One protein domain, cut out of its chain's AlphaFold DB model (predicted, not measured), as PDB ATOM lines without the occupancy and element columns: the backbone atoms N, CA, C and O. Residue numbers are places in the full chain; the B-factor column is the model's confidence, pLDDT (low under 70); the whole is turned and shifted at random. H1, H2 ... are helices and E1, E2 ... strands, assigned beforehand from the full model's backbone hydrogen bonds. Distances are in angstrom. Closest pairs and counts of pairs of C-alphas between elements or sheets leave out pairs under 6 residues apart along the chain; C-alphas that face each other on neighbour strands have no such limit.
ATOM      1  N   ARG A 388       1.630 -52.469   3.136       96.88
ATOM      2  CA  ARG A 388       2.792 -51.886   3.817       96.88
ATOM      3  C   ARG A 388       2.431 -50.566   4.477       96.88
ATOM      4  O   ARG A 388       1.509 -49.875   4.037       96.88
ATOM      5  N   LEU A 389       3.197 -50.195   5.488       97.69
ATOM      6  CA  LEU A 389       3.114 -48.906   6.142       97.69
ATOM      7  C   LEU A 389       3.923 -47.895   5.327       97.69
ATOM      8  O   LEU A 389       5.149 -47.869   5.376       97.69
ATOM      9  N   ALA A 390       3.234 -47.086   4.527       96.94
ATOM     10  CA  ALA A 390       3.881 -46.125   3.640       96.94
ATOM     11  C   ALA A 390       4.329 -44.864   4.389       96.94
ATOM     12  O   ALA A 390       5.347 -44.264   4.046       96.94
ATOM     13  N   THR A 391       3.570 -44.434   5.397       97.56
ATOM     14  CA  THR A 391       3.880 -43.229   6.176       97.56
ATOM     15  C   THR A 391       3.320 -43.354   7.585       97.56
ATOM     16  O   THR A 391       2.180 -43.777   7.765       97.56
ATOM     17  N   VAL A 392       4.112 -42.940   8.572       98.00
ATOM     18  CA  VAL A 392       3.644 -42.559   9.907       98.00
ATOM     19  C   VAL A 392       4.383 -41.301  10.292       98.00
ATOM     20  O   VAL A 392       5.609 -41.271  10.216       98.00
ATOM     21  N   ARG A 393       3.648 -40.283  10.720       96.88
ATOM     22  CA  ARG A 393       4.238 -39.100  11.338       96.88
ATOM     23  C   ARG A 393       3.308 -38.526  12.391       96.88
ATOM     24  O   ARG A 393       2.090 -38.693  12.316       96.88
ATOM     25  N   MET A 394       3.894 -37.829  13.347       98.19
ATOM     26  CA  MET A 394       3.161 -36.965  14.262       98.19
ATOM     27  C   MET A 394       2.797 -35.665  13.529       98.19
ATOM     28  O   MET A 394       3.604 -35.161  12.745       98.19
ATOM     29  N   LEU A 395       1.585 -35.145  13.735       97.75
ATOM     30  CA  LEU A 395       1.233 -33.810  13.245       97.75
ATOM     31  C   LEU A 395       2.049 -32.765  14.001       97.75
ATOM     32  O   LEU A 395       2.278 -32.928  15.200       97.75
ATOM     33  N   SER A 396       2.447 -31.684  13.330       97.62
ATOM     34  CA  SER A 396       3.091 -30.565  14.015       97.62
ATOM     35  C   SER A 396       2.148 -29.927  15.037       97.62
ATOM     36  O   SER A 396       0.927 -30.026  14.919       97.62
ATOM     37  N   ILE A 397       2.694 -29.231  16.035       96.06
ATOM     38  CA  ILE A 397       1.890 -28.510  17.030       96.06
ATOM     39  C   ILE A 397       0.932 -27.513  16.366       96.06
ATOM     40  O   ILE A 397      -0.181 -27.330  16.836       96.06
ATOM     41  N   THR A 398       1.321 -26.908  15.238       93.56
ATOM     42  CA  THR A 398       0.448 -25.994  14.484       93.56
ATOM     43  C   THR A 398      -0.640 -26.754  13.730       93.56
ATOM     44  O   THR A 398      -1.803 -26.382  13.816       93.56
ATOM     45  N   GLU A 399      -0.287 -27.850  13.046       92.06
ATOM     46  CA  GLU A 399      -1.260 -28.728  12.371       92.06
ATOM     47  C   GLU A 399      -2.283 -29.318  13.345       92.06
ATOM     48  O   GLU A 399      -3.420 -29.569  12.962       92.06
ATOM     49  N   ASN A 400      -1.891 -29.546  14.601       96.06
ATOM     50  CA  ASN A 400      -2.780 -30.112  15.606       96.06
ATOM     51  C   ASN A 400      -3.716 -29.086  16.263       96.06
ATOM     52  O   ASN A 400      -4.600 -29.503  17.002       96.06
ATOM     53  N   GLY A 401      -3.546 -27.781  16.017       91.38
ATOM     54  CA  GLY A 401      -4.320 -26.725  16.689       91.38
ATOM     55  C   GLY A 401      -3.697 -26.209  17.995       91.38
ATOM     56  O   GLY A 401      -4.370 -25.590  18.811       91.38
ATOM     57  N   GLY A 402      -2.401 -26.429  18.214       92.62
ATOM     58  CA  GLY A 402      -1.692 -26.011  19.422       92.62
ATOM     59  C   GLY A 402      -1.744 -27.048  20.547       92.62
ATOM     60  O   GLY A 402      -1.890 -28.246  20.308       92.62
ATOM     61  N   CYS A 403      -1.592 -26.582  21.793       93.94
ATOM     62  CA  CYS A 403      -1.681 -27.449  22.976       93.94
ATOM     63  C   CYS A 403      -3.116 -27.762  23.422       93.94
ATOM     64  O   CYS A 403      -3.278 -28.626  24.275       93.94
ATOM     65  N   GLU A 404      -4.118 -27.094  22.855       92.00
ATOM     66  CA  GLU A 404      -5.544 -27.433  22.991       92.00
ATOM     67  C   GLU A 404      -6.019 -28.229  21.760       92.00
ATOM     68  O   GLU A 404      -7.182 -28.199  21.380       92.00
ATOM     69  N   GLY A 405      -5.070 -28.860  21.064       87.25
ATOM     70  CA  GLY A 405      -5.307 -29.558  19.816       87.25
ATOM     71  C   GLY A 405      -6.049 -30.884  19.965       87.25
ATOM     72  O   GLY A 405      -6.481 -31.288  21.039       87.25
ATOM     73  N   ASN A 406      -6.130 -31.624  18.862       91.62
ATOM     74  CA  ASN A 406      -6.788 -32.930  18.846       91.62
ATOM     75  C   ASN A 406      -5.920 -34.045  19.460       91.62
ATOM     76  O   ASN A 406      -4.706 -33.910  19.647       91.62
ATOM     77  N   HIS A 407      -6.552 -35.197  19.690       94.06
ATOM     78  CA  HIS A 407      -5.920 -36.456  20.101       94.06
ATOM     79  C   HIS A 407      -6.250 -37.591  19.121       94.06
ATOM     80  O   HIS A 407      -6.735 -38.648  19.514       94.06
ATOM     81  N   HIS A 408      -6.093 -37.373  17.813       96.69
ATOM     82  CA  HIS A 408      -6.622 -38.273  16.777       96.69
ATOM     83  C   HIS A 408      -5.533 -38.954  15.930       96.69
ATOM     84  O   HIS A 408      -4.463 -38.413  15.671       96.69
ATOM     85  N   VAL A 409      -5.826 -40.150  15.418       97.88
ATOM     86  CA  VAL A 409      -5.086 -40.765  14.311       97.88
ATOM     87  C   VAL A 409      -5.903 -40.613  13.040       97.88
ATOM     88  O   VAL A 409      -6.969 -41.210  12.886       97.88
ATOM     89  N   PHE A 410      -5.369 -39.837  12.112       98.00
ATOM     90  CA  PHE A 410      -5.922 -39.634  10.788       98.00
ATOM     91  C   PHE A 410      -5.295 -40.645   9.825       98.00
ATOM     92  O   PHE A 410      -4.075 -40.836   9.804       98.00
ATOM     93  N   LEU A 411      -6.136 -41.329   9.052       98.31
ATOM     94  CA  LEU A 411      -5.741 -42.496   8.269       98.31
ATOM     95  C   LEU A 411      -6.004 -42.277   6.784       98.31
ATOM     96  O   LEU A 411      -7.044 -41.742   6.399       98.31
ATOM     97  N   SER A 412      -5.105 -42.797   5.954       98.12
ATOM     98  CA  SER A 412      -5.355 -43.047   4.539       98.12
ATOM     99  C   SER A 412      -4.969 -44.473   4.176       98.12
ATOM    100  O   SER A 412      -3.927 -44.983   4.596       98.12
ATOM    101  N   VAL A 413      -5.800 -45.121   3.369       98.25
ATOM    102  CA  VAL A 413      -5.422 -46.363   2.696       98.25
ATOM    103  C   VAL A 413      -5.426 -46.087   1.210       98.25
ATOM    104  O   VAL A 413      -6.422 -45.609   0.675       98.25
ATOM    105  N   ILE A 414      -4.311 -46.382   0.553       97.81
ATOM    106  CA  ILE A 414      -4.122 -46.152  -0.876       97.81
ATOM    107  C   ILE A 414      -3.827 -47.459  -1.607       97.81
ATOM    108  O   ILE A 414      -3.273 -48.413  -1.052       97.81
ATOM    109  N   ASP A 415      -4.206 -47.503  -2.876       97.56
ATOM    110  CA  ASP A 415      -3.835 -48.580  -3.777       97.56
ATOM    111  C   ASP A 415      -2.351 -48.478  -4.190       97.56
ATOM    112  O   ASP A 415      -1.599 -47.568  -3.815       97.56
ATOM    113  N   ARG A 416      -1.910 -49.436  -5.007       96.50
ATOM    114  CA  ARG A 416      -0.538 -49.473  -5.520       96.50
ATOM    115  C   ARG A 416      -0.186 -48.268  -6.409       96.50
ATOM    116  O   ARG A 416       0.992 -47.946  -6.542       96.50
ATOM    117  N   ALA A 417      -1.177 -47.613  -7.012       93.12
ATOM    118  CA  ALA A 417      -1.010 -46.428  -7.852       93.12
ATOM    119  C   ALA A 417      -1.065 -45.108  -7.056       93.12
ATOM    120  O   ALA A 417      -0.779 -44.054  -7.618       93.12
ATOM    121  N   GLY A 418      -1.383 -45.161  -5.759       92.75
ATOM    122  CA  GLY A 418      -1.500 -43.994  -4.886       92.75
ATOM    123  C   GLY A 418      -2.906 -43.396  -4.809       92.75
ATOM    124  O   GLY A 418      -3.073 -42.354  -4.181       92.75
ATOM    125  N   ASN A 419      -3.918 -44.029  -5.411       93.88
ATOM    126  CA  ASN A 419      -5.301 -43.568  -5.285       93.88
ATOM    127  C   ASN A 419      -5.902 -44.032  -3.950       93.88
ATOM    128  O   ASN A 419      -5.561 -45.126  -3.495       93.88
ATOM    129  N   PRO A 420      -6.839 -43.278  -3.347       94.25
ATOM    130  CA  PRO A 420      -7.579 -43.737  -2.174       94.25
ATOM    131  C   PRO A 420      -8.271 -45.084  -2.425       94.25
ATOM    132  O   PRO A 420      -8.957 -45.270  -3.431       94.25
ATOM    133  N   LEU A 421      -8.102 -46.018  -1.493       97.06
ATOM    134  CA  LEU A 421      -8.687 -47.351  -1.521       97.06
ATOM    135  C   LEU A 421      -9.714 -47.485  -0.392       97.06
ATOM    136  O   LEU A 421      -9.361 -47.553   0.788       97.06
ATOM    137  N   PHE A 422     -10.992 -47.552  -0.764       97.19
ATOM    138  CA  PHE A 422     -12.112 -47.690   0.170       97.19
ATOM    139  C   PHE A 422     -12.520 -49.150   0.380       97.19
ATOM    140  O   PHE A 422     -12.399 -49.982  -0.523       97.19
ATOM    141  N   GLY A 423     -12.989 -49.461   1.586       96.38
ATOM    142  CA  GLY A 423     -13.373 -50.797   2.033       96.38
ATOM    143  C   GLY A 423     -12.390 -51.518   2.969       96.38
ATOM    144  O   GLY A 423     -12.877 -52.295   3.784       96.38
ATOM    145  N   PRO A 424     -11.050 -51.324   2.925       98.25
ATOM    146  CA  PRO A 424     -10.163 -51.974   3.888       98.25
ATOM    147  C   PRO A 424     -10.488 -51.577   5.331       98.25
ATOM    148  O   PRO A 424     -10.786 -50.412   5.596       98.25
ATOM    149  N   VAL A 425     -10.369 -52.522   6.265       98.19
ATOM    150  CA  VAL A 425     -10.613 -52.284   7.698       98.19
ATOM    151  C   VAL A 425      -9.286 -52.165   8.436       98.19
ATOM    152  O   VAL A 425      -8.421 -53.035   8.318       98.19
ATOM    153  N   ILE A 426      -9.137 -51.101   9.222       98.25
ATOM    154  CA  ILE A 426      -7.989 -50.838  10.090       98.25
ATOM    155  C   ILE A 426      -8.378 -51.196  11.526       98.25
ATOM    156  O   ILE A 426      -9.478 -50.867  11.972       98.25
ATOM    157  N   GLY A 427      -7.474 -51.846  12.260       97.25
ATOM    158  CA  GLY A 427      -7.660 -52.121  13.687       97.25
ATOM    159  C   GLY A 427      -6.346 -52.250  14.454       97.25
ATOM    160  O   GLY A 427      -5.266 -52.140  13.869       97.25
ATOM    161  N   ASP A 428      -6.445 -52.507  15.760       96.00
ATOM    162  CA  ASP A 428      -5.329 -52.596  16.715       96.00
ATOM    163  C   ASP A 428      -5.141 -54.001  17.330       96.00
ATOM    164  O   ASP A 428      -5.279 -54.221  18.539       96.00
ATOM    165  N   PRO A 429      -4.817 -55.020  16.522       88.69
ATOM    166  CA  PRO A 429      -4.627 -56.365  17.036       88.69
ATOM    167  C   PRO A 429      -3.387 -56.453  17.949       88.69
ATOM    168  O   PRO A 429      -2.366 -55.807  17.689       88.69
ATOM    169  N   PRO A 430      -3.426 -57.310  18.986       88.50
ATOM    170  CA  PRO A 430      -4.500 -58.260  19.298       88.50
ATOM    171  C   PRO A 430      -5.652 -57.674  20.128       88.50
ATOM    172  O   PRO A 430      -6.608 -58.397  20.395       88.50
ATOM    173  N   ALA A 431      -5.559 -56.415  20.563       87.88
ATOM    174  CA  ALA A 431      -6.523 -55.828  21.487       87.88
ATOM    175  C   ALA A 431      -7.899 -55.613  20.834       87.88
ATOM    176  O   ALA A 431      -8.912 -55.874  21.477       87.88
ATOM    177  N   ASN A 432      -7.929 -55.245  19.545       87.94
ATOM    178  CA  ASN A 432      -9.152 -55.008  18.767       87.94
ATOM    179  C   ASN A 432     -10.115 -54.018  19.452       87.94
ATOM    180  O   ASN A 432     -11.333 -54.193  19.396       87.94
ATOM    181  N   ASN A 433      -9.576 -52.988  20.106       88.19
ATOM    182  CA  ASN A 433     -10.368 -51.904  20.677       88.19
ATOM    183  C   ASN A 433     -10.969 -51.015  19.582       88.19
ATOM    184  O   ASN A 433     -12.021 -50.416  19.791       88.19
ATOM    185  N   PHE A 434     -10.316 -50.936  18.416       88.81
ATOM    186  CA  PHE A 434     -10.748 -50.103  17.299       88.81
ATOM    187  C   PHE A 434     -10.924 -50.919  16.020       88.81
ATOM    188  O   PHE A 434     -10.118 -51.788  15.679       88.81
ATOM    189  N   ARG A 435     -11.983 -50.585  15.285       96.62
ATOM    190  CA  ARG A 435     -12.249 -51.034  13.919       96.62
ATOM    191  C   ARG A 435     -12.841 -49.866  13.151       96.62
ATOM    192  O   ARG A 435     -13.937 -49.426  13.481       96.62
ATOM    193  N   VAL A 436     -12.124 -49.385  12.145       96.81
ATOM    194  CA  VAL A 436     -12.597 -48.320  11.250       96.81
ATOM    195  C   VAL A 436     -12.422 -48.751   9.806       96.81
ATOM    196  O   VAL A 436     -11.460 -49.452   9.477       96.81
ATOM    197  N   THR A 437     -13.352 -48.353   8.946       97.50
ATOM    198  CA  THR A 437     -13.321 -48.717   7.531       97.50
ATOM    199  C   THR A 437     -12.775 -47.542   6.735       97.50
ATOM    200  O   THR A 437     -13.257 -46.417   6.835       97.50
ATOM    201  N   SER A 438     -11.754 -47.784   5.916       96.94
ATOM    202  CA  SER A 438     -11.299 -46.793   4.943       96.94
ATOM    203  C   SER A 438     -12.460 -46.445   4.004       96.94
ATOM    204  O   SER A 438     -13.005 -47.328   3.345       96.94
ATOM    205  N   GLY A 439     -12.841 -45.174   3.939       90.38
ATOM    206  CA  GLY A 439     -14.034 -44.675   3.254       90.38
ATOM    207  C   GLY A 439     -15.112 -44.136   4.201       90.38
ATOM    208  O   GLY A 439     -15.997 -43.425   3.733       90.38
ATOM    209  N   ASP A 440     -15.016 -44.394   5.514       91.25
ATOM    210  CA  ASP A 440     -15.868 -43.747   6.530       91.25
ATOM    211  C   ASP A 440     -15.668 -42.219   6.535       91.25
ATOM    212  O   ASP A 440     -16.559 -41.453   6.906       91.25
ATOM    213  N   LYS A 441     -14.486 -41.774   6.093       91.12
ATOM    214  CA  LYS A 441     -14.177 -40.394   5.717       91.12
ATOM    215  C   LYS A 441     -13.813 -40.339   4.234       91.12
ATOM    216  O   LYS A 441     -13.350 -41.321   3.652       91.12
ATOM    217  N   ASN A 442     -14.004 -39.175   3.624       92.44
ATOM    218  CA  ASN A 442     -13.588 -38.914   2.249       92.44
ATOM    219  C   ASN A 442     -13.352 -37.416   2.052       92.44
ATOM    220  O   ASN A 442     -14.068 -36.743   1.309       92.44
ATOM    221  N   GLU A 443     -12.380 -36.887   2.783       89.25
ATOM    222  CA  GLU A 443     -12.067 -35.464   2.769       89.25
ATOM    223  C   GLU A 443     -10.563 -35.236   2.587       89.25
ATOM    224  O   GLU A 443      -9.755 -36.054   3.045       89.25
ATOM    225  N   PRO A 444     -10.159 -34.162   1.886       89.00
ATOM    226  CA  PRO A 444      -8.766 -33.739   1.843       89.00
ATOM    227  C   PRO A 444      -8.200 -33.563   3.255       89.00
ATOM    228  O   PRO A 444      -8.903 -33.114   4.159       89.00
ATOM    229  N   PHE A 445      -6.933 -33.919   3.447       93.00
ATOM    230  CA  PHE A 445      -6.261 -33.818   4.737       93.00
ATOM    231  C   PHE A 445      -4.883 -33.189   4.586       93.00
ATOM    232  O   PHE A 445      -3.905 -33.863   4.238       93.00
ATOM    233  N   PHE A 446      -4.839 -31.875   4.828       89.06
ATOM    234  CA  PHE A 446      -3.709 -31.020   4.466       89.06
ATOM    235  C   PHE A 446      -3.250 -31.331   3.025       89.06
ATOM    236  O   PHE A 446      -4.048 -31.717   2.164       89.06
ATOM    237  N   ASN A 447      -1.949 -31.243   2.771       84.94
ATOM    238  CA  ASN A 447      -1.328 -31.602   1.504       84.94
ATOM    239  C   ASN A 447      -0.853 -33.066   1.484       84.94
ATOM    240  O   ASN A 447      -0.127 -33.463   0.572       84.94
ATOM    241  N   TYR A 448      -1.239 -33.879   2.479       86.31
ATOM    242  CA  TYR A 448      -0.781 -35.267   2.602       86.31
ATOM    243  C   TYR A 448      -1.611 -36.254   1.788       86.31
ATOM    244  O   TYR A 448      -1.120 -37.338   1.467       86.31
ATOM    245  N   GLY A 449      -2.856 -35.905   1.461       91.31
ATOM    246  CA  GLY A 449      -3.740 -36.730   0.646       91.31
ATOM    247  C   GLY A 449      -5.189 -36.684   1.115       91.31
ATOM    248  O   GLY A 449      -5.660 -35.672   1.622       91.31
ATOM    249  N   ILE A 450      -5.908 -37.791   0.920       90.56
ATOM    250  CA  ILE A 450      -7.302 -37.941   1.354       90.56
ATOM    251  C   ILE A 450      -7.333 -38.731   2.659       90.56
ATOM    252  O   ILE A 450      -6.827 -39.859   2.711       90.56
ATOM    253  N   LYS A 451      -7.957 -38.168   3.695       96.50
ATOM    254  CA  LYS A 451      -8.296 -38.900   4.914       96.50
ATOM    255  C   LYS A 451      -9.465 -39.826   4.618       96.50
ATOM    256  O   LYS A 451     -10.565 -39.380   4.290       96.50
ATOM    257  N   THR A 452      -9.212 -41.122   4.746       96.19
ATOM    258  CA  THR A 452     -10.198 -42.170   4.494       96.19
ATOM    259  C   THR A 452     -10.804 -42.727   5.780       96.19
ATOM    260  O   THR A 452     -11.895 -43.284   5.743       96.19
ATOM    261  N   ALA A 453     -10.148 -42.554   6.931       97.62
ATOM    262  CA  ALA A 453     -10.689 -42.911   8.242       97.62
ATOM    263  C   ALA A 453     -10.051 -42.070   9.363       97.62
ATOM    264  O   ALA A 453      -9.070 -41.356   9.147       97.62
ATOM    265  N   GLU A 454     -10.606 -42.158  10.569       97.31
ATOM    266  CA  GLU A 454     -10.158 -41.404  11.741       97.31
ATOM    267  C   GLU A 454     -10.429 -42.190  13.029       97.31
ATOM    268  O   GLU A 454     -11.457 -42.858  13.137       97.31
ATOM    269  N   ILE A 455      -9.511 -42.120  13.995       96.75
ATOM    270  CA  ILE A 455      -9.631 -42.764  15.311       96.75
ATOM    271  C   ILE A 455      -9.299 -41.738  16.392       96.75
ATOM    272  O   ILE A 455      -8.232 -41.136  16.345       96.75
ATOM    273  N   ALA A 456     -10.156 -41.586  17.400       95.12
ATOM    274  CA  ALA A 456      -9.829 -40.798  18.585       95.12
ATOM    275  C   ALA A 456      -9.009 -41.624  19.591       95.12
ATOM    276  O   ALA A 456      -9.394 -42.737  19.955       95.12
ATOM    277  N   LEU A 457      -7.895 -41.071  20.066       92.25
ATOM    278  CA  LEU A 457      -7.069 -41.611  21.144       92.25
ATOM    279  C   LEU A 457      -7.417 -40.871  22.440       92.25
ATOM    280  O   LEU A 457      -7.000 -39.742  22.641       92.25
ATOM    281  N   TYR A 458      -8.179 -41.480  23.344       81.31
ATOM    282  CA  TYR A 458      -8.452 -40.875  24.655       81.31
ATOM    283  C   TYR A 458      -7.556 -41.491  25.728       81.31
ATOM    284  O   TYR A 458      -7.794 -42.625  26.150       81.31
ATOM    285  N   SER A 459      -6.537 -40.739  26.163       80.38
ATOM    286  CA  SER A 459      -5.604 -41.115  27.244       80.38
ATOM    287  C   SER A 459      -5.019 -42.527  27.084       80.38
ATOM    288  O   SER A 459      -4.889 -43.279  28.052       80.38
ATOM    289  N   SER A 460      -4.712 -42.918  25.846       87.56
ATOM    290  CA  SER A 460      -4.289 -44.271  25.500       87.56
ATOM    291  C   SER A 460      -3.267 -44.277  24.364       87.56
ATOM    292  O   SER A 460      -3.005 -43.261  23.718       87.56
ATOM    293  N   GLY A 461      -2.670 -45.448  24.145       93.56
ATOM    294  CA  GLY A 461      -1.816 -45.712  23.000       93.56
ATOM    295  C   GLY A 461      -2.318 -46.905  22.199       93.56
ATOM    296  O   GLY A 461      -2.913 -47.834  22.746       93.56
ATOM    297  N   THR A 462      -2.077 -46.894  20.893       96.56
ATOM    298  CA  THR A 462      -2.484 -47.971  19.992       96.56
ATOM    299  C   THR A 462      -1.437 -48.257  18.918       96.56
ATOM    300  O   THR A 462      -0.518 -47.475  18.676       96.56
ATOM    301  N   ARG A 463      -1.559 -49.417  18.272       97.50
ATOM    302  CA  ARG A 463      -0.735 -49.821  17.131       97.50
ATOM    303  C   ARG A 463      -1.645 -50.353  16.044       97.50
ATOM    304  O   ARG A 463      -2.258 -51.399  16.229       97.50
ATOM    305  N   LEU A 464      -1.692 -49.668  14.914       97.88
ATOM    306  CA  LEU A 464      -2.668 -49.930  13.866       97.88
ATOM    307  C   LEU A 464      -2.083 -50.801  12.756       97.88
ATOM    308  O   LEU A 464      -0.887 -50.741  12.471       97.88
ATOM    309  N   ARG A 465      -2.939 -51.582  12.099       98.06
ATOM    310  CA  ARG A 465      -2.655 -52.228  10.809       98.06
ATOM    311  C   ARG A 465      -3.944 -52.472  10.030       98.06
ATOM    312  O   ARG A 465      -5.023 -52.495  10.623       98.06
ATOM    313  N   VAL A 466      -3.836 -52.726   8.728       97.94
ATOM    314  CA  VAL A 466      -4.975 -53.220   7.939       97.94
ATOM    315  C   VAL A 466      -5.233 -54.680   8.315       97.94
ATOM    316  O   VAL A 466      -4.320 -55.506   8.268       97.94
ATOM    317  N   ILE A 467      -6.457 -54.995   8.734       97.88
ATOM    318  CA  ILE A 467      -6.853 -56.336   9.182       97.88
ATOM    319  C   ILE A 467      -7.756 -57.055   8.182       97.88
ATOM    320  O   ILE A 467      -7.727 -58.282   8.153       97.88
ATOM    321  N   GLU A 468      -8.492 -56.327   7.336       97.94
ATOM    322  CA  GLU A 468      -9.337 -56.885   6.269       97.94
ATOM    323  C   GLU A 468      -9.195 -56.066   4.979       97.94
ATOM    324  O   GLU A 468      -8.995 -54.850   5.020       97.94
ATOM    325  N   ASN A 469      -9.295 -56.726   3.827       97.25
ATOM    326  CA  ASN A 469      -9.371 -56.067   2.519       97.25
ATOM    327  C   ASN A 469     -10.818 -55.606   2.203       97.25
ATOM    328  O   ASN A 469     -11.729 -55.912   2.972       97.25
ATOM    329  N   PRO A 470     -11.081 -54.935   1.059       95.56
ATOM    330  CA  PRO A 470     -12.435 -54.488   0.705       95.56
ATOM    331  C   PRO A 470     -13.481 -55.608   0.576       95.56
ATOM    332  O   PRO A 470     -14.674 -55.339   0.621       95.56
ATOM    333  N   ALA A 471     -13.050 -56.860   0.391       95.25
ATOM    334  CA  ALA A 471     -13.936 -58.019   0.317       95.25
ATOM    335  C   ALA A 471     -14.249 -58.625   1.701       95.25
ATOM    336  O   ALA A 471     -14.922 -59.651   1.774       95.25
ATOM    337  N   GLY A 472     -13.748 -58.025   2.790       94.69
ATOM    338  CA  GLY A 472     -13.897 -58.531   4.157       94.69
ATOM    339  C   GLY A 472     -12.984 -59.716   4.486       94.69
ATOM    340  O   GLY A 472     -13.146 -60.351   5.525       94.69
ATOM    341  N   THR A 473     -12.022 -60.047   3.620       95.69
ATOM    342  CA  THR A 473     -11.086 -61.151   3.865       95.69
ATOM    343  C   THR A 473      -9.925 -60.669   4.737       95.69
ATOM    344  O   THR A 473      -9.336 -59.632   4.413       95.69
ATOM    345  N   PRO A 474      -9.529 -61.418   5.787       96.75
ATOM    346  CA  PRO A 474      -8.360 -61.084   6.592       96.75
ATOM    347  C   PRO A 474      -7.071 -60.966   5.767       96.75
ATOM    348  O   PRO A 474      -6.845 -61.759   4.851       96.75
ATOM    349  N   VAL A 475      -6.201 -60.011   6.113       96.94
ATOM    350  CA  VAL A 475      -4.931 -59.757   5.401       96.94
ATOM    351  C   VAL A 475      -3.716 -59.662   6.326       96.94
ATOM    352  O   VAL A 475      -3.833 -59.426   7.528       96.94
ATOM    353  N   THR A 476      -2.525 -59.827   5.745       96.50
ATOM    354  CA  THR A 476      -1.249 -59.462   6.371       96.50
ATOM    355  C   THR A 476      -0.933 -57.993   6.088       96.50
ATOM    356  O   THR A 476      -1.033 -57.527   4.951       96.50
ATOM    357  N   SER A 477      -0.538 -57.252   7.119       97.31
ATOM    358  CA  SER A 477      -0.184 -55.837   7.025       97.31
ATOM    359  C   SER A 477       0.970 -55.535   7.967       97.31
ATOM    360  O   SER A 477       1.032 -56.087   9.069       97.31
ATOM    361  N   GLU A 478       1.841 -54.614   7.564       97.00
ATOM    362  CA  GLU A 478       2.749 -53.953   8.506       97.00
ATOM    363  C   GLU A 478       1.945 -53.225   9.589       97.00
ATOM    364  O   GLU A 478       0.794 -52.841   9.366       97.00
ATOM    365  N   GLN A 479       2.544 -53.069  10.769       97.31
ATOM    366  CA  GLN A 479       1.923 -52.450  11.937       97.31
ATOM    367  C   GLN A 479       2.669 -51.172  12.305       97.31
ATOM    368  O   GLN A 479       3.896 -51.123  12.216       97.31
ATOM    369  N   THR A 480       1.938 -50.145  12.733       98.06
ATOM    370  CA  THR A 480       2.557 -48.893  13.172       98.06
ATOM    371  C   THR A 480       3.422 -49.089  14.426       98.06
ATOM    372  O   THR A 480       3.206 -50.013  15.231       98.06
ATOM    373  N   PRO A 481       4.368 -48.165  14.674       97.50
ATOM    374  CA  PRO A 481       4.842 -47.878  16.023       97.50
ATOM    375  C   PRO A 481       3.677 -47.590  16.989       97.50
ATOM    376  O   PRO A 481       2.527 -47.444  16.569       97.50
ATOM    377  N   LEU A 482       3.972 -47.528  18.289       97.19
ATOM    378  CA  LEU A 482       2.983 -47.095  19.276       97.19
ATOM    379  C   LEU A 482       2.645 -45.621  19.014       97.19
ATOM    380  O   LEU A 482       3.539 -44.782  19.030       97.19
ATOM    381  N   LEU A 483       1.373 -45.336  18.752       97.56
ATOM    382  CA  LEU A 483       0.813 -43.991  18.627       97.56
ATOM    383  C   LEU A 483       0.113 -43.696  19.950       97.56
ATOM    384  O   LEU A 483      -0.787 -44.454  20.307       97.56
ATOM    385  N   SER A 484       0.542 -42.687  20.704       96.75
ATOM    386  CA  SER A 484       0.100 -42.495  22.091       96.75
ATOM    387  C   SER A 484      -0.232 -41.045  22.399       96.75
ATOM    388  O   SER A 484       0.400 -40.133  21.888       96.75
ATOM    389  N   THR A 485      -1.188 -40.822  23.293       95.62
ATOM    390  CA  THR A 485      -1.399 -39.501  23.901       95.62
ATOM    391  C   THR A 485      -0.451 -39.233  25.073       95.62
ATOM    392  O   THR A 485      -0.412 -38.131  25.603       95.62
ATOM    393  N   ASN A 486       0.311 -40.225  25.533       94.50
ATOM    394  CA  ASN A 486       1.223 -40.067  26.663       94.50
ATOM    395  C   ASN A 486       2.611 -39.645  26.179       94.50
ATOM    396  O   ASN A 486       3.291 -40.418  25.506       94.50
ATOM    397  N   THR A 487       3.081 -38.460  26.583       94.56
ATOM    398  CA  THR A 487       4.361 -37.883  26.127       94.56
ATOM    399  C   THR A 487       5.548 -38.839  26.279       94.56
ATOM    400  O   THR A 487       6.386 -38.927  25.390       94.56
ATOM    401  N   TRP A 488       5.612 -39.590  27.384       93.44
ATOM    402  CA  TRP A 488       6.722 -40.505  27.685       93.44
ATOM    403  C   TRP A 488       6.727 -41.795  26.848       93.44
ATOM    404  O   TRP A 488       7.679 -42.568  26.933       93.44
ATOM    405  N   GLU A 489       5.673 -42.058  26.074       95.38
ATOM    406  CA  GLU A 489       5.581 -43.209  25.163       95.38
ATOM    407  C   GLU A 489       5.916 -42.835  23.712       95.38
ATOM    408  O   GLU A 489       6.079 -43.721  22.871       95.38
ATOM    409  N   ILE A 490       6.021 -41.535  23.419       96.81
ATOM    410  CA  ILE A 490       6.293 -41.003  22.085       96.81
ATOM    411  C   ILE A 490       7.809 -40.858  21.914       96.81
ATOM    412  O   ILE A 490       8.473 -40.333  22.812       96.81
ATOM    413  N   PRO A 491       8.382 -41.288  20.772       97.19
ATOM    414  CA  PRO A 491       9.785 -41.029  20.475       97.19
ATOM    415  C   PRO A 491      10.096 -39.529  20.561       97.19
ATOM    416  O   PRO A 491       9.397 -38.706  19.968       97.19
ATOM    417  N   VAL A 492      11.140 -39.162  21.306       96.38
ATOM    418  CA  VAL A 492      11.457 -37.753  21.590       96.38
ATOM    419  C   VAL A 492      11.762 -36.984  20.305       96.38
ATOM    420  O   VAL A 492      11.381 -35.826  20.164       96.38
ATOM    421  N   GLU A 493      12.382 -37.645  19.333       96.94
ATOM    422  CA  GLU A 493      12.627 -37.112  17.999       96.94
ATOM    423  C   GLU A 493      11.344 -36.656  17.292       96.94
ATOM    424  O   GLU A 493      11.362 -35.608  16.653       96.94
ATOM    425  N   TRP A 494      10.220 -37.363  17.464       97.94
ATOM    426  CA  TRP A 494       8.941 -36.966  16.869       97.94
ATOM    427  C   TRP A 494       8.382 -35.717  17.539       97.94
ATOM    428  O   TRP A 494       7.859 -34.846  16.853       97.94
ATOM    429  N   LEU A 495       8.523 -35.598  18.863       97.94
ATOM    430  CA  LEU A 495       8.076 -34.419  19.610       97.94
ATOM    431  C   LEU A 495       8.853 -33.161  19.198       97.94
ATOM    432  O   LEU A 495       8.252 -32.096  19.045       97.94
ATOM    433  N   VAL A 496      10.170 -33.287  18.991       96.88
ATOM    434  CA  VAL A 496      11.021 -32.188  18.507       96.88
ATOM    435  C   VAL A 496      10.678 -31.833  17.064       96.88
ATOM    436  O   VAL A 496      10.452 -30.665  16.761       96.88
ATOM    437  N   GLU A 497      10.603 -32.827  16.175       96.75
ATOM    438  CA  GLU A 497      10.293 -32.618  14.755       96.75
ATOM    439  C   GLU A 497       8.920 -31.961  14.561       96.75
ATOM    440  O   GLU A 497       8.769 -31.050  13.747       96.75
ATOM    441  N   ALA A 498       7.930 -32.366  15.357       97.31
ATOM    442  CA  ALA A 498       6.593 -31.790  15.350       97.31
ATOM    443  C   ALA A 498       6.497 -30.433  16.084       97.31
ATOM    444  O   ALA A 498       5.447 -29.790  16.045       97.31
ATOM    445  N   GLY A 499       7.562 -29.963  16.738       97.00
ATOM    446  CA  GLY A 499       7.603 -28.653  17.395       97.00
ATOM    447  C   GLY A 499       6.892 -28.578  18.750       97.00
ATOM    448  O   GLY A 499       6.613 -27.479  19.224       97.00
ATOM    449  N   TYR A 500       6.612 -29.712  19.401       96.31
ATOM    450  CA  TYR A 500       6.056 -29.737  20.764       96.31
ATOM    451  C   TYR A 500       7.091 -29.388  21.837       96.31
ATOM    452  O   TYR A 500       6.740 -29.001  22.952       96.31
ATOM    453  N   CYS A 501       8.370 -29.513  21.504       96.44
ATOM    454  CA  CYS A 501       9.490 -29.071  22.317       96.44
ATOM    455  C   CYS A 501      10.600 -28.539  21.397       96.44
ATOM    456  O   CYS A 501      10.761 -29.030  20.280       96.44
ATOM    457  N   PRO A 502      11.375 -27.537  21.845       92.88
ATOM    458  CA  PRO A 502      12.421 -26.932  21.021       92.88
ATOM    459  C   PRO A 502      13.614 -27.867  20.775       92.88
ATOM    460  O   PRO A 502      14.275 -27.759  19.746       92.88
ATOM    461  N   ASP A 503      13.901 -28.775  21.712       95.25
ATOM    462  CA  ASP A 503      14.947 -29.788  21.601       95.25
ATOM    463  C   ASP A 503      14.716 -30.934  22.601       95.25
ATOM    464  O   ASP A 503      13.896 -30.825  23.514       95.25
ATOM    465  N   VAL A 504      15.493 -32.013  22.446       93.44
ATOM    466  CA  VAL A 504      15.422 -33.255  23.236       93.44
ATOM    467  C   VAL A 504      15.451 -33.011  24.750       93.44
ATOM    468  O   VAL A 504      14.752 -33.701  25.490       93.44
ATOM    469  N   ASN A 505      16.221 -32.029  25.235       93.31
ATOM    470  CA  ASN A 505      16.356 -31.772  26.674       93.31
ATOM    471  C   ASN A 505      15.106 -31.111  27.269       93.31
ATOM    472  O   ASN A 505      14.886 -31.183  28.477       93.31
ATOM    473  N   HIS A 506      14.282 -30.488  26.427       92.19
ATOM    474  CA  HIS A 506      13.036 -29.840  26.819       92.19
ATOM    475  C   HIS A 506      11.807 -30.743  26.625       92.19
ATOM    476  O   HIS A 506      10.700 -30.347  26.984       92.19
ATOM    477  N   CYS A 507      11.979 -31.967  26.115       92.44
ATOM    478  CA  CYS A 507      10.885 -32.908  25.870       92.44
ATOM    479  C   CYS A 507      10.596 -33.811  27.083       92.44
ATOM    480  O   CYS A 507      10.627 -35.037  26.980       92.44
ATOM    481  N   SER A 508      10.356 -33.219  28.257       89.12
ATOM    482  CA  SER A 508      10.040 -33.967  29.484       89.12
ATOM    483  C   SER A 508       8.717 -33.519  30.110       89.12
ATOM    484  O   SER A 508       8.269 -32.393  29.903       89.12
ATOM    485  N   GLY A 509       8.087 -34.407  30.886       87.56
ATOM    486  CA  GLY A 509       6.774 -34.165  31.496       87.56
ATOM    487  C   GLY A 509       5.603 -34.456  30.554       87.56
ATOM    488  O   GLY A 509       5.773 -35.114  29.532       87.56
ATOM    489  N   LEU A 510       4.404 -34.000  30.930       84.81
ATOM    490  CA  LEU A 510       3.194 -34.111  30.111       84.81
ATOM    491  C   LEU A 510       3.054 -32.850  29.243       84.81
ATOM    492  O   LEU A 510       2.466 -31.857  29.677       84.81
ATOM    493  N   LEU A 511       3.637 -32.865  28.043       89.50
ATOM    494  CA  LEU A 511       3.549 -31.728  27.119       89.50
ATOM    495  C   LEU A 511       2.141 -31.649  26.514       89.50
ATOM    496  O   LEU A 511       1.559 -32.677  26.180       89.50
ATOM    497  N   CYS A 512       1.593 -30.439  26.374       93.00
ATOM    498  CA  CYS A 512       0.258 -30.192  25.804       93.00
ATOM    499  C   CYS A 512      -0.852 -31.136  26.318       93.00
ATOM    500  O   CYS A 512      -1.759 -31.483  25.574       93.00
ATOM    501  N   GLN A 513      -0.753 -31.608  27.567       91.56
ATOM    502  CA  GLN A 513      -1.746 -32.480  28.212       91.56
ATOM    503  C   GLN A 513      -2.130 -33.753  27.426       91.56
ATOM    504  O   GLN A 513      -3.159 -34.360  27.701       91.56
ATOM    505  N   GLY A 514      -1.281 -34.196  26.496       90.12
ATOM    506  CA  GLY A 514      -1.538 -35.371  25.662       90.12
ATOM    507  C   GLY A 514      -2.339 -35.120  24.380       90.12
ATOM    508  O   GLY A 514      -2.714 -36.084  23.712       90.12
ATOM    509  N   HIS A 515      -2.562 -33.857  24.004       94.94
ATOM    510  CA  HIS A 515      -3.140 -33.480  22.714       94.94
ATOM    511  C   HIS A 515      -2.119 -33.685  21.591       94.94
ATOM    512  O   HIS A 515      -1.396 -32.770  21.189       94.94
ATOM    513  N   TYR A 516      -2.037 -34.927  21.114       96.88
ATOM    514  CA  TYR A 516      -1.181 -35.342  20.012       96.88
ATOM    515  C   TYR A 516      -1.988 -36.071  18.954       96.88
ATOM    516  O   TYR A 516      -2.721 -37.014  19.258       96.88
ATOM    517  N   SER A 517      -1.760 -35.702  17.698       97.50
ATOM    518  CA  SER A 517      -2.361 -36.385  16.562       97.50
ATOM    519  C   SER A 517      -1.324 -36.947  15.602       97.50
ATOM    520  O   SER A 517      -0.178 -36.493  15.541       97.50
ATOM    521  N   TYR A 518      -1.743 -37.937  14.820       98.25
ATOM    522  CA  TYR A 518      -0.886 -38.678  13.902       98.25
ATOM    523  C   TYR A 518      -1.502 -38.769  12.513       98.25
ATOM    524  O   TYR A 518      -2.717 -38.882  12.370       98.25
ATOM    525  N   TRP A 519      -0.648 -38.800  11.493       98.12
ATOM    526  CA  TRP A 519      -1.016 -39.150  10.127       98.12
ATOM    527  C   TRP A 519      -0.406 -40.495   9.748       98.12
ATOM    528  O   TRP A 519       0.805 -40.697   9.881       98.12
ATOM    529  N   VAL A 520      -1.245 -41.412   9.266       98.38
ATOM    530  CA  VAL A 520      -0.852 -42.783   8.930       98.38
ATOM    531  C   VAL A 520      -1.362 -43.152   7.541       98.38
ATOM    532  O   VAL A 520      -2.549 -43.018   7.252       98.38
ATOM    533  N   VAL A 521      -0.473 -43.683   6.697       98.31
ATOM    534  CA  VAL A 521      -0.811 -44.169   5.353       98.31
ATOM    535  C   VAL A 521      -0.439 -45.638   5.209       98.31
ATOM    536  O   VAL A 521       0.730 -46.008   5.348       98.31
ATOM    537  N   PHE A 522      -1.417 -46.467   4.851       98.56
ATOM    538  CA  PHE A 522      -1.197 -47.844   4.408       98.56
ATOM    539  C   PHE A 522      -1.320 -47.940   2.889       98.56
ATOM    540  O   PHE A 522      -2.231 -47.365   2.300       98.56
ATOM    541  N   GLN A 523      -0.434 -48.704   2.251       97.94
ATOM    542  CA  GLN A 523      -0.448 -48.906   0.804       97.94
ATOM    543  C   GLN A 523      -0.561 -50.387   0.444       97.94
ATOM    544  O   GLN A 523       0.263 -51.197   0.879       97.94
ATOM    545  N   ALA A 524      -1.538 -50.724  -0.400       97.06
ATOM    546  CA  ALA A 524      -1.676 -52.063  -0.972       97.06
ATOM    547  C   ALA A 524      -0.450 -52.433  -1.833       97.06
ATOM    548  O   ALA A 524       0.060 -51.592  -2.579       97.06
ATOM    549  N   GLN A 525       0.038 -53.673  -1.713       94.25
ATOM    550  CA  GLN A 525       1.210 -54.188  -2.442       94.25
ATOM    551  C   GLN A 525       0.855 -54.956  -3.717       94.25
ATOM    552  O   GLN A 525      -0.141 -55.708  -3.712       94.25
TER     553      GLN A 525
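Overview. This is residues 388 to 525 of the 525 residues of the protein "Fibronectin type-III domain-containing protein" of Ardenticatenia bacterium (UniProt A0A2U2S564). With little regular structure, two sheets stand partly face to face as a sandwich, mixed E1-E9-E2-E7 and antiparallel E4-E3-E8. Hairpin E5-E6 lies beside E2; H1 and H2 lie at one end. Of 138 printed residues, under half are in named elements, nine strands and two helices, ordered E1 to E8, H1, H2, E9: mostly strand. The whole is compact: radius of gyration of the C-alphas 14.8 A, spans 47 by 32 by 22 A.

Along the chain. E1, residues 388-394, begins at C-alpha 388 (2.792, -51.886, 3.817); E9, 518-524, 20.0 A long, ends at C-alpha 524 (-1.676, -52.063, -0.972). E2 is 408-414, E7 453-456, E4 435-437, E3 425-427, E8 465-468, E5 443-445, E6 449-451, H1 492-497, H2 511-514.

Arrangement. E9 is parallel to E2, N 412 to O 520 2.9 A, and antiparallel to E1, N 521 to O 391 2.9 A. H1, its O i to N i+4 pairs within hydrogen-bond range, only grazes this sheet; H2 is not on it.

Size, cuts and confidence. The printed part has no cut; no printed residue is under 70 in pLDDT. Links E1-E2, E8-H1 and H1-H2 are long.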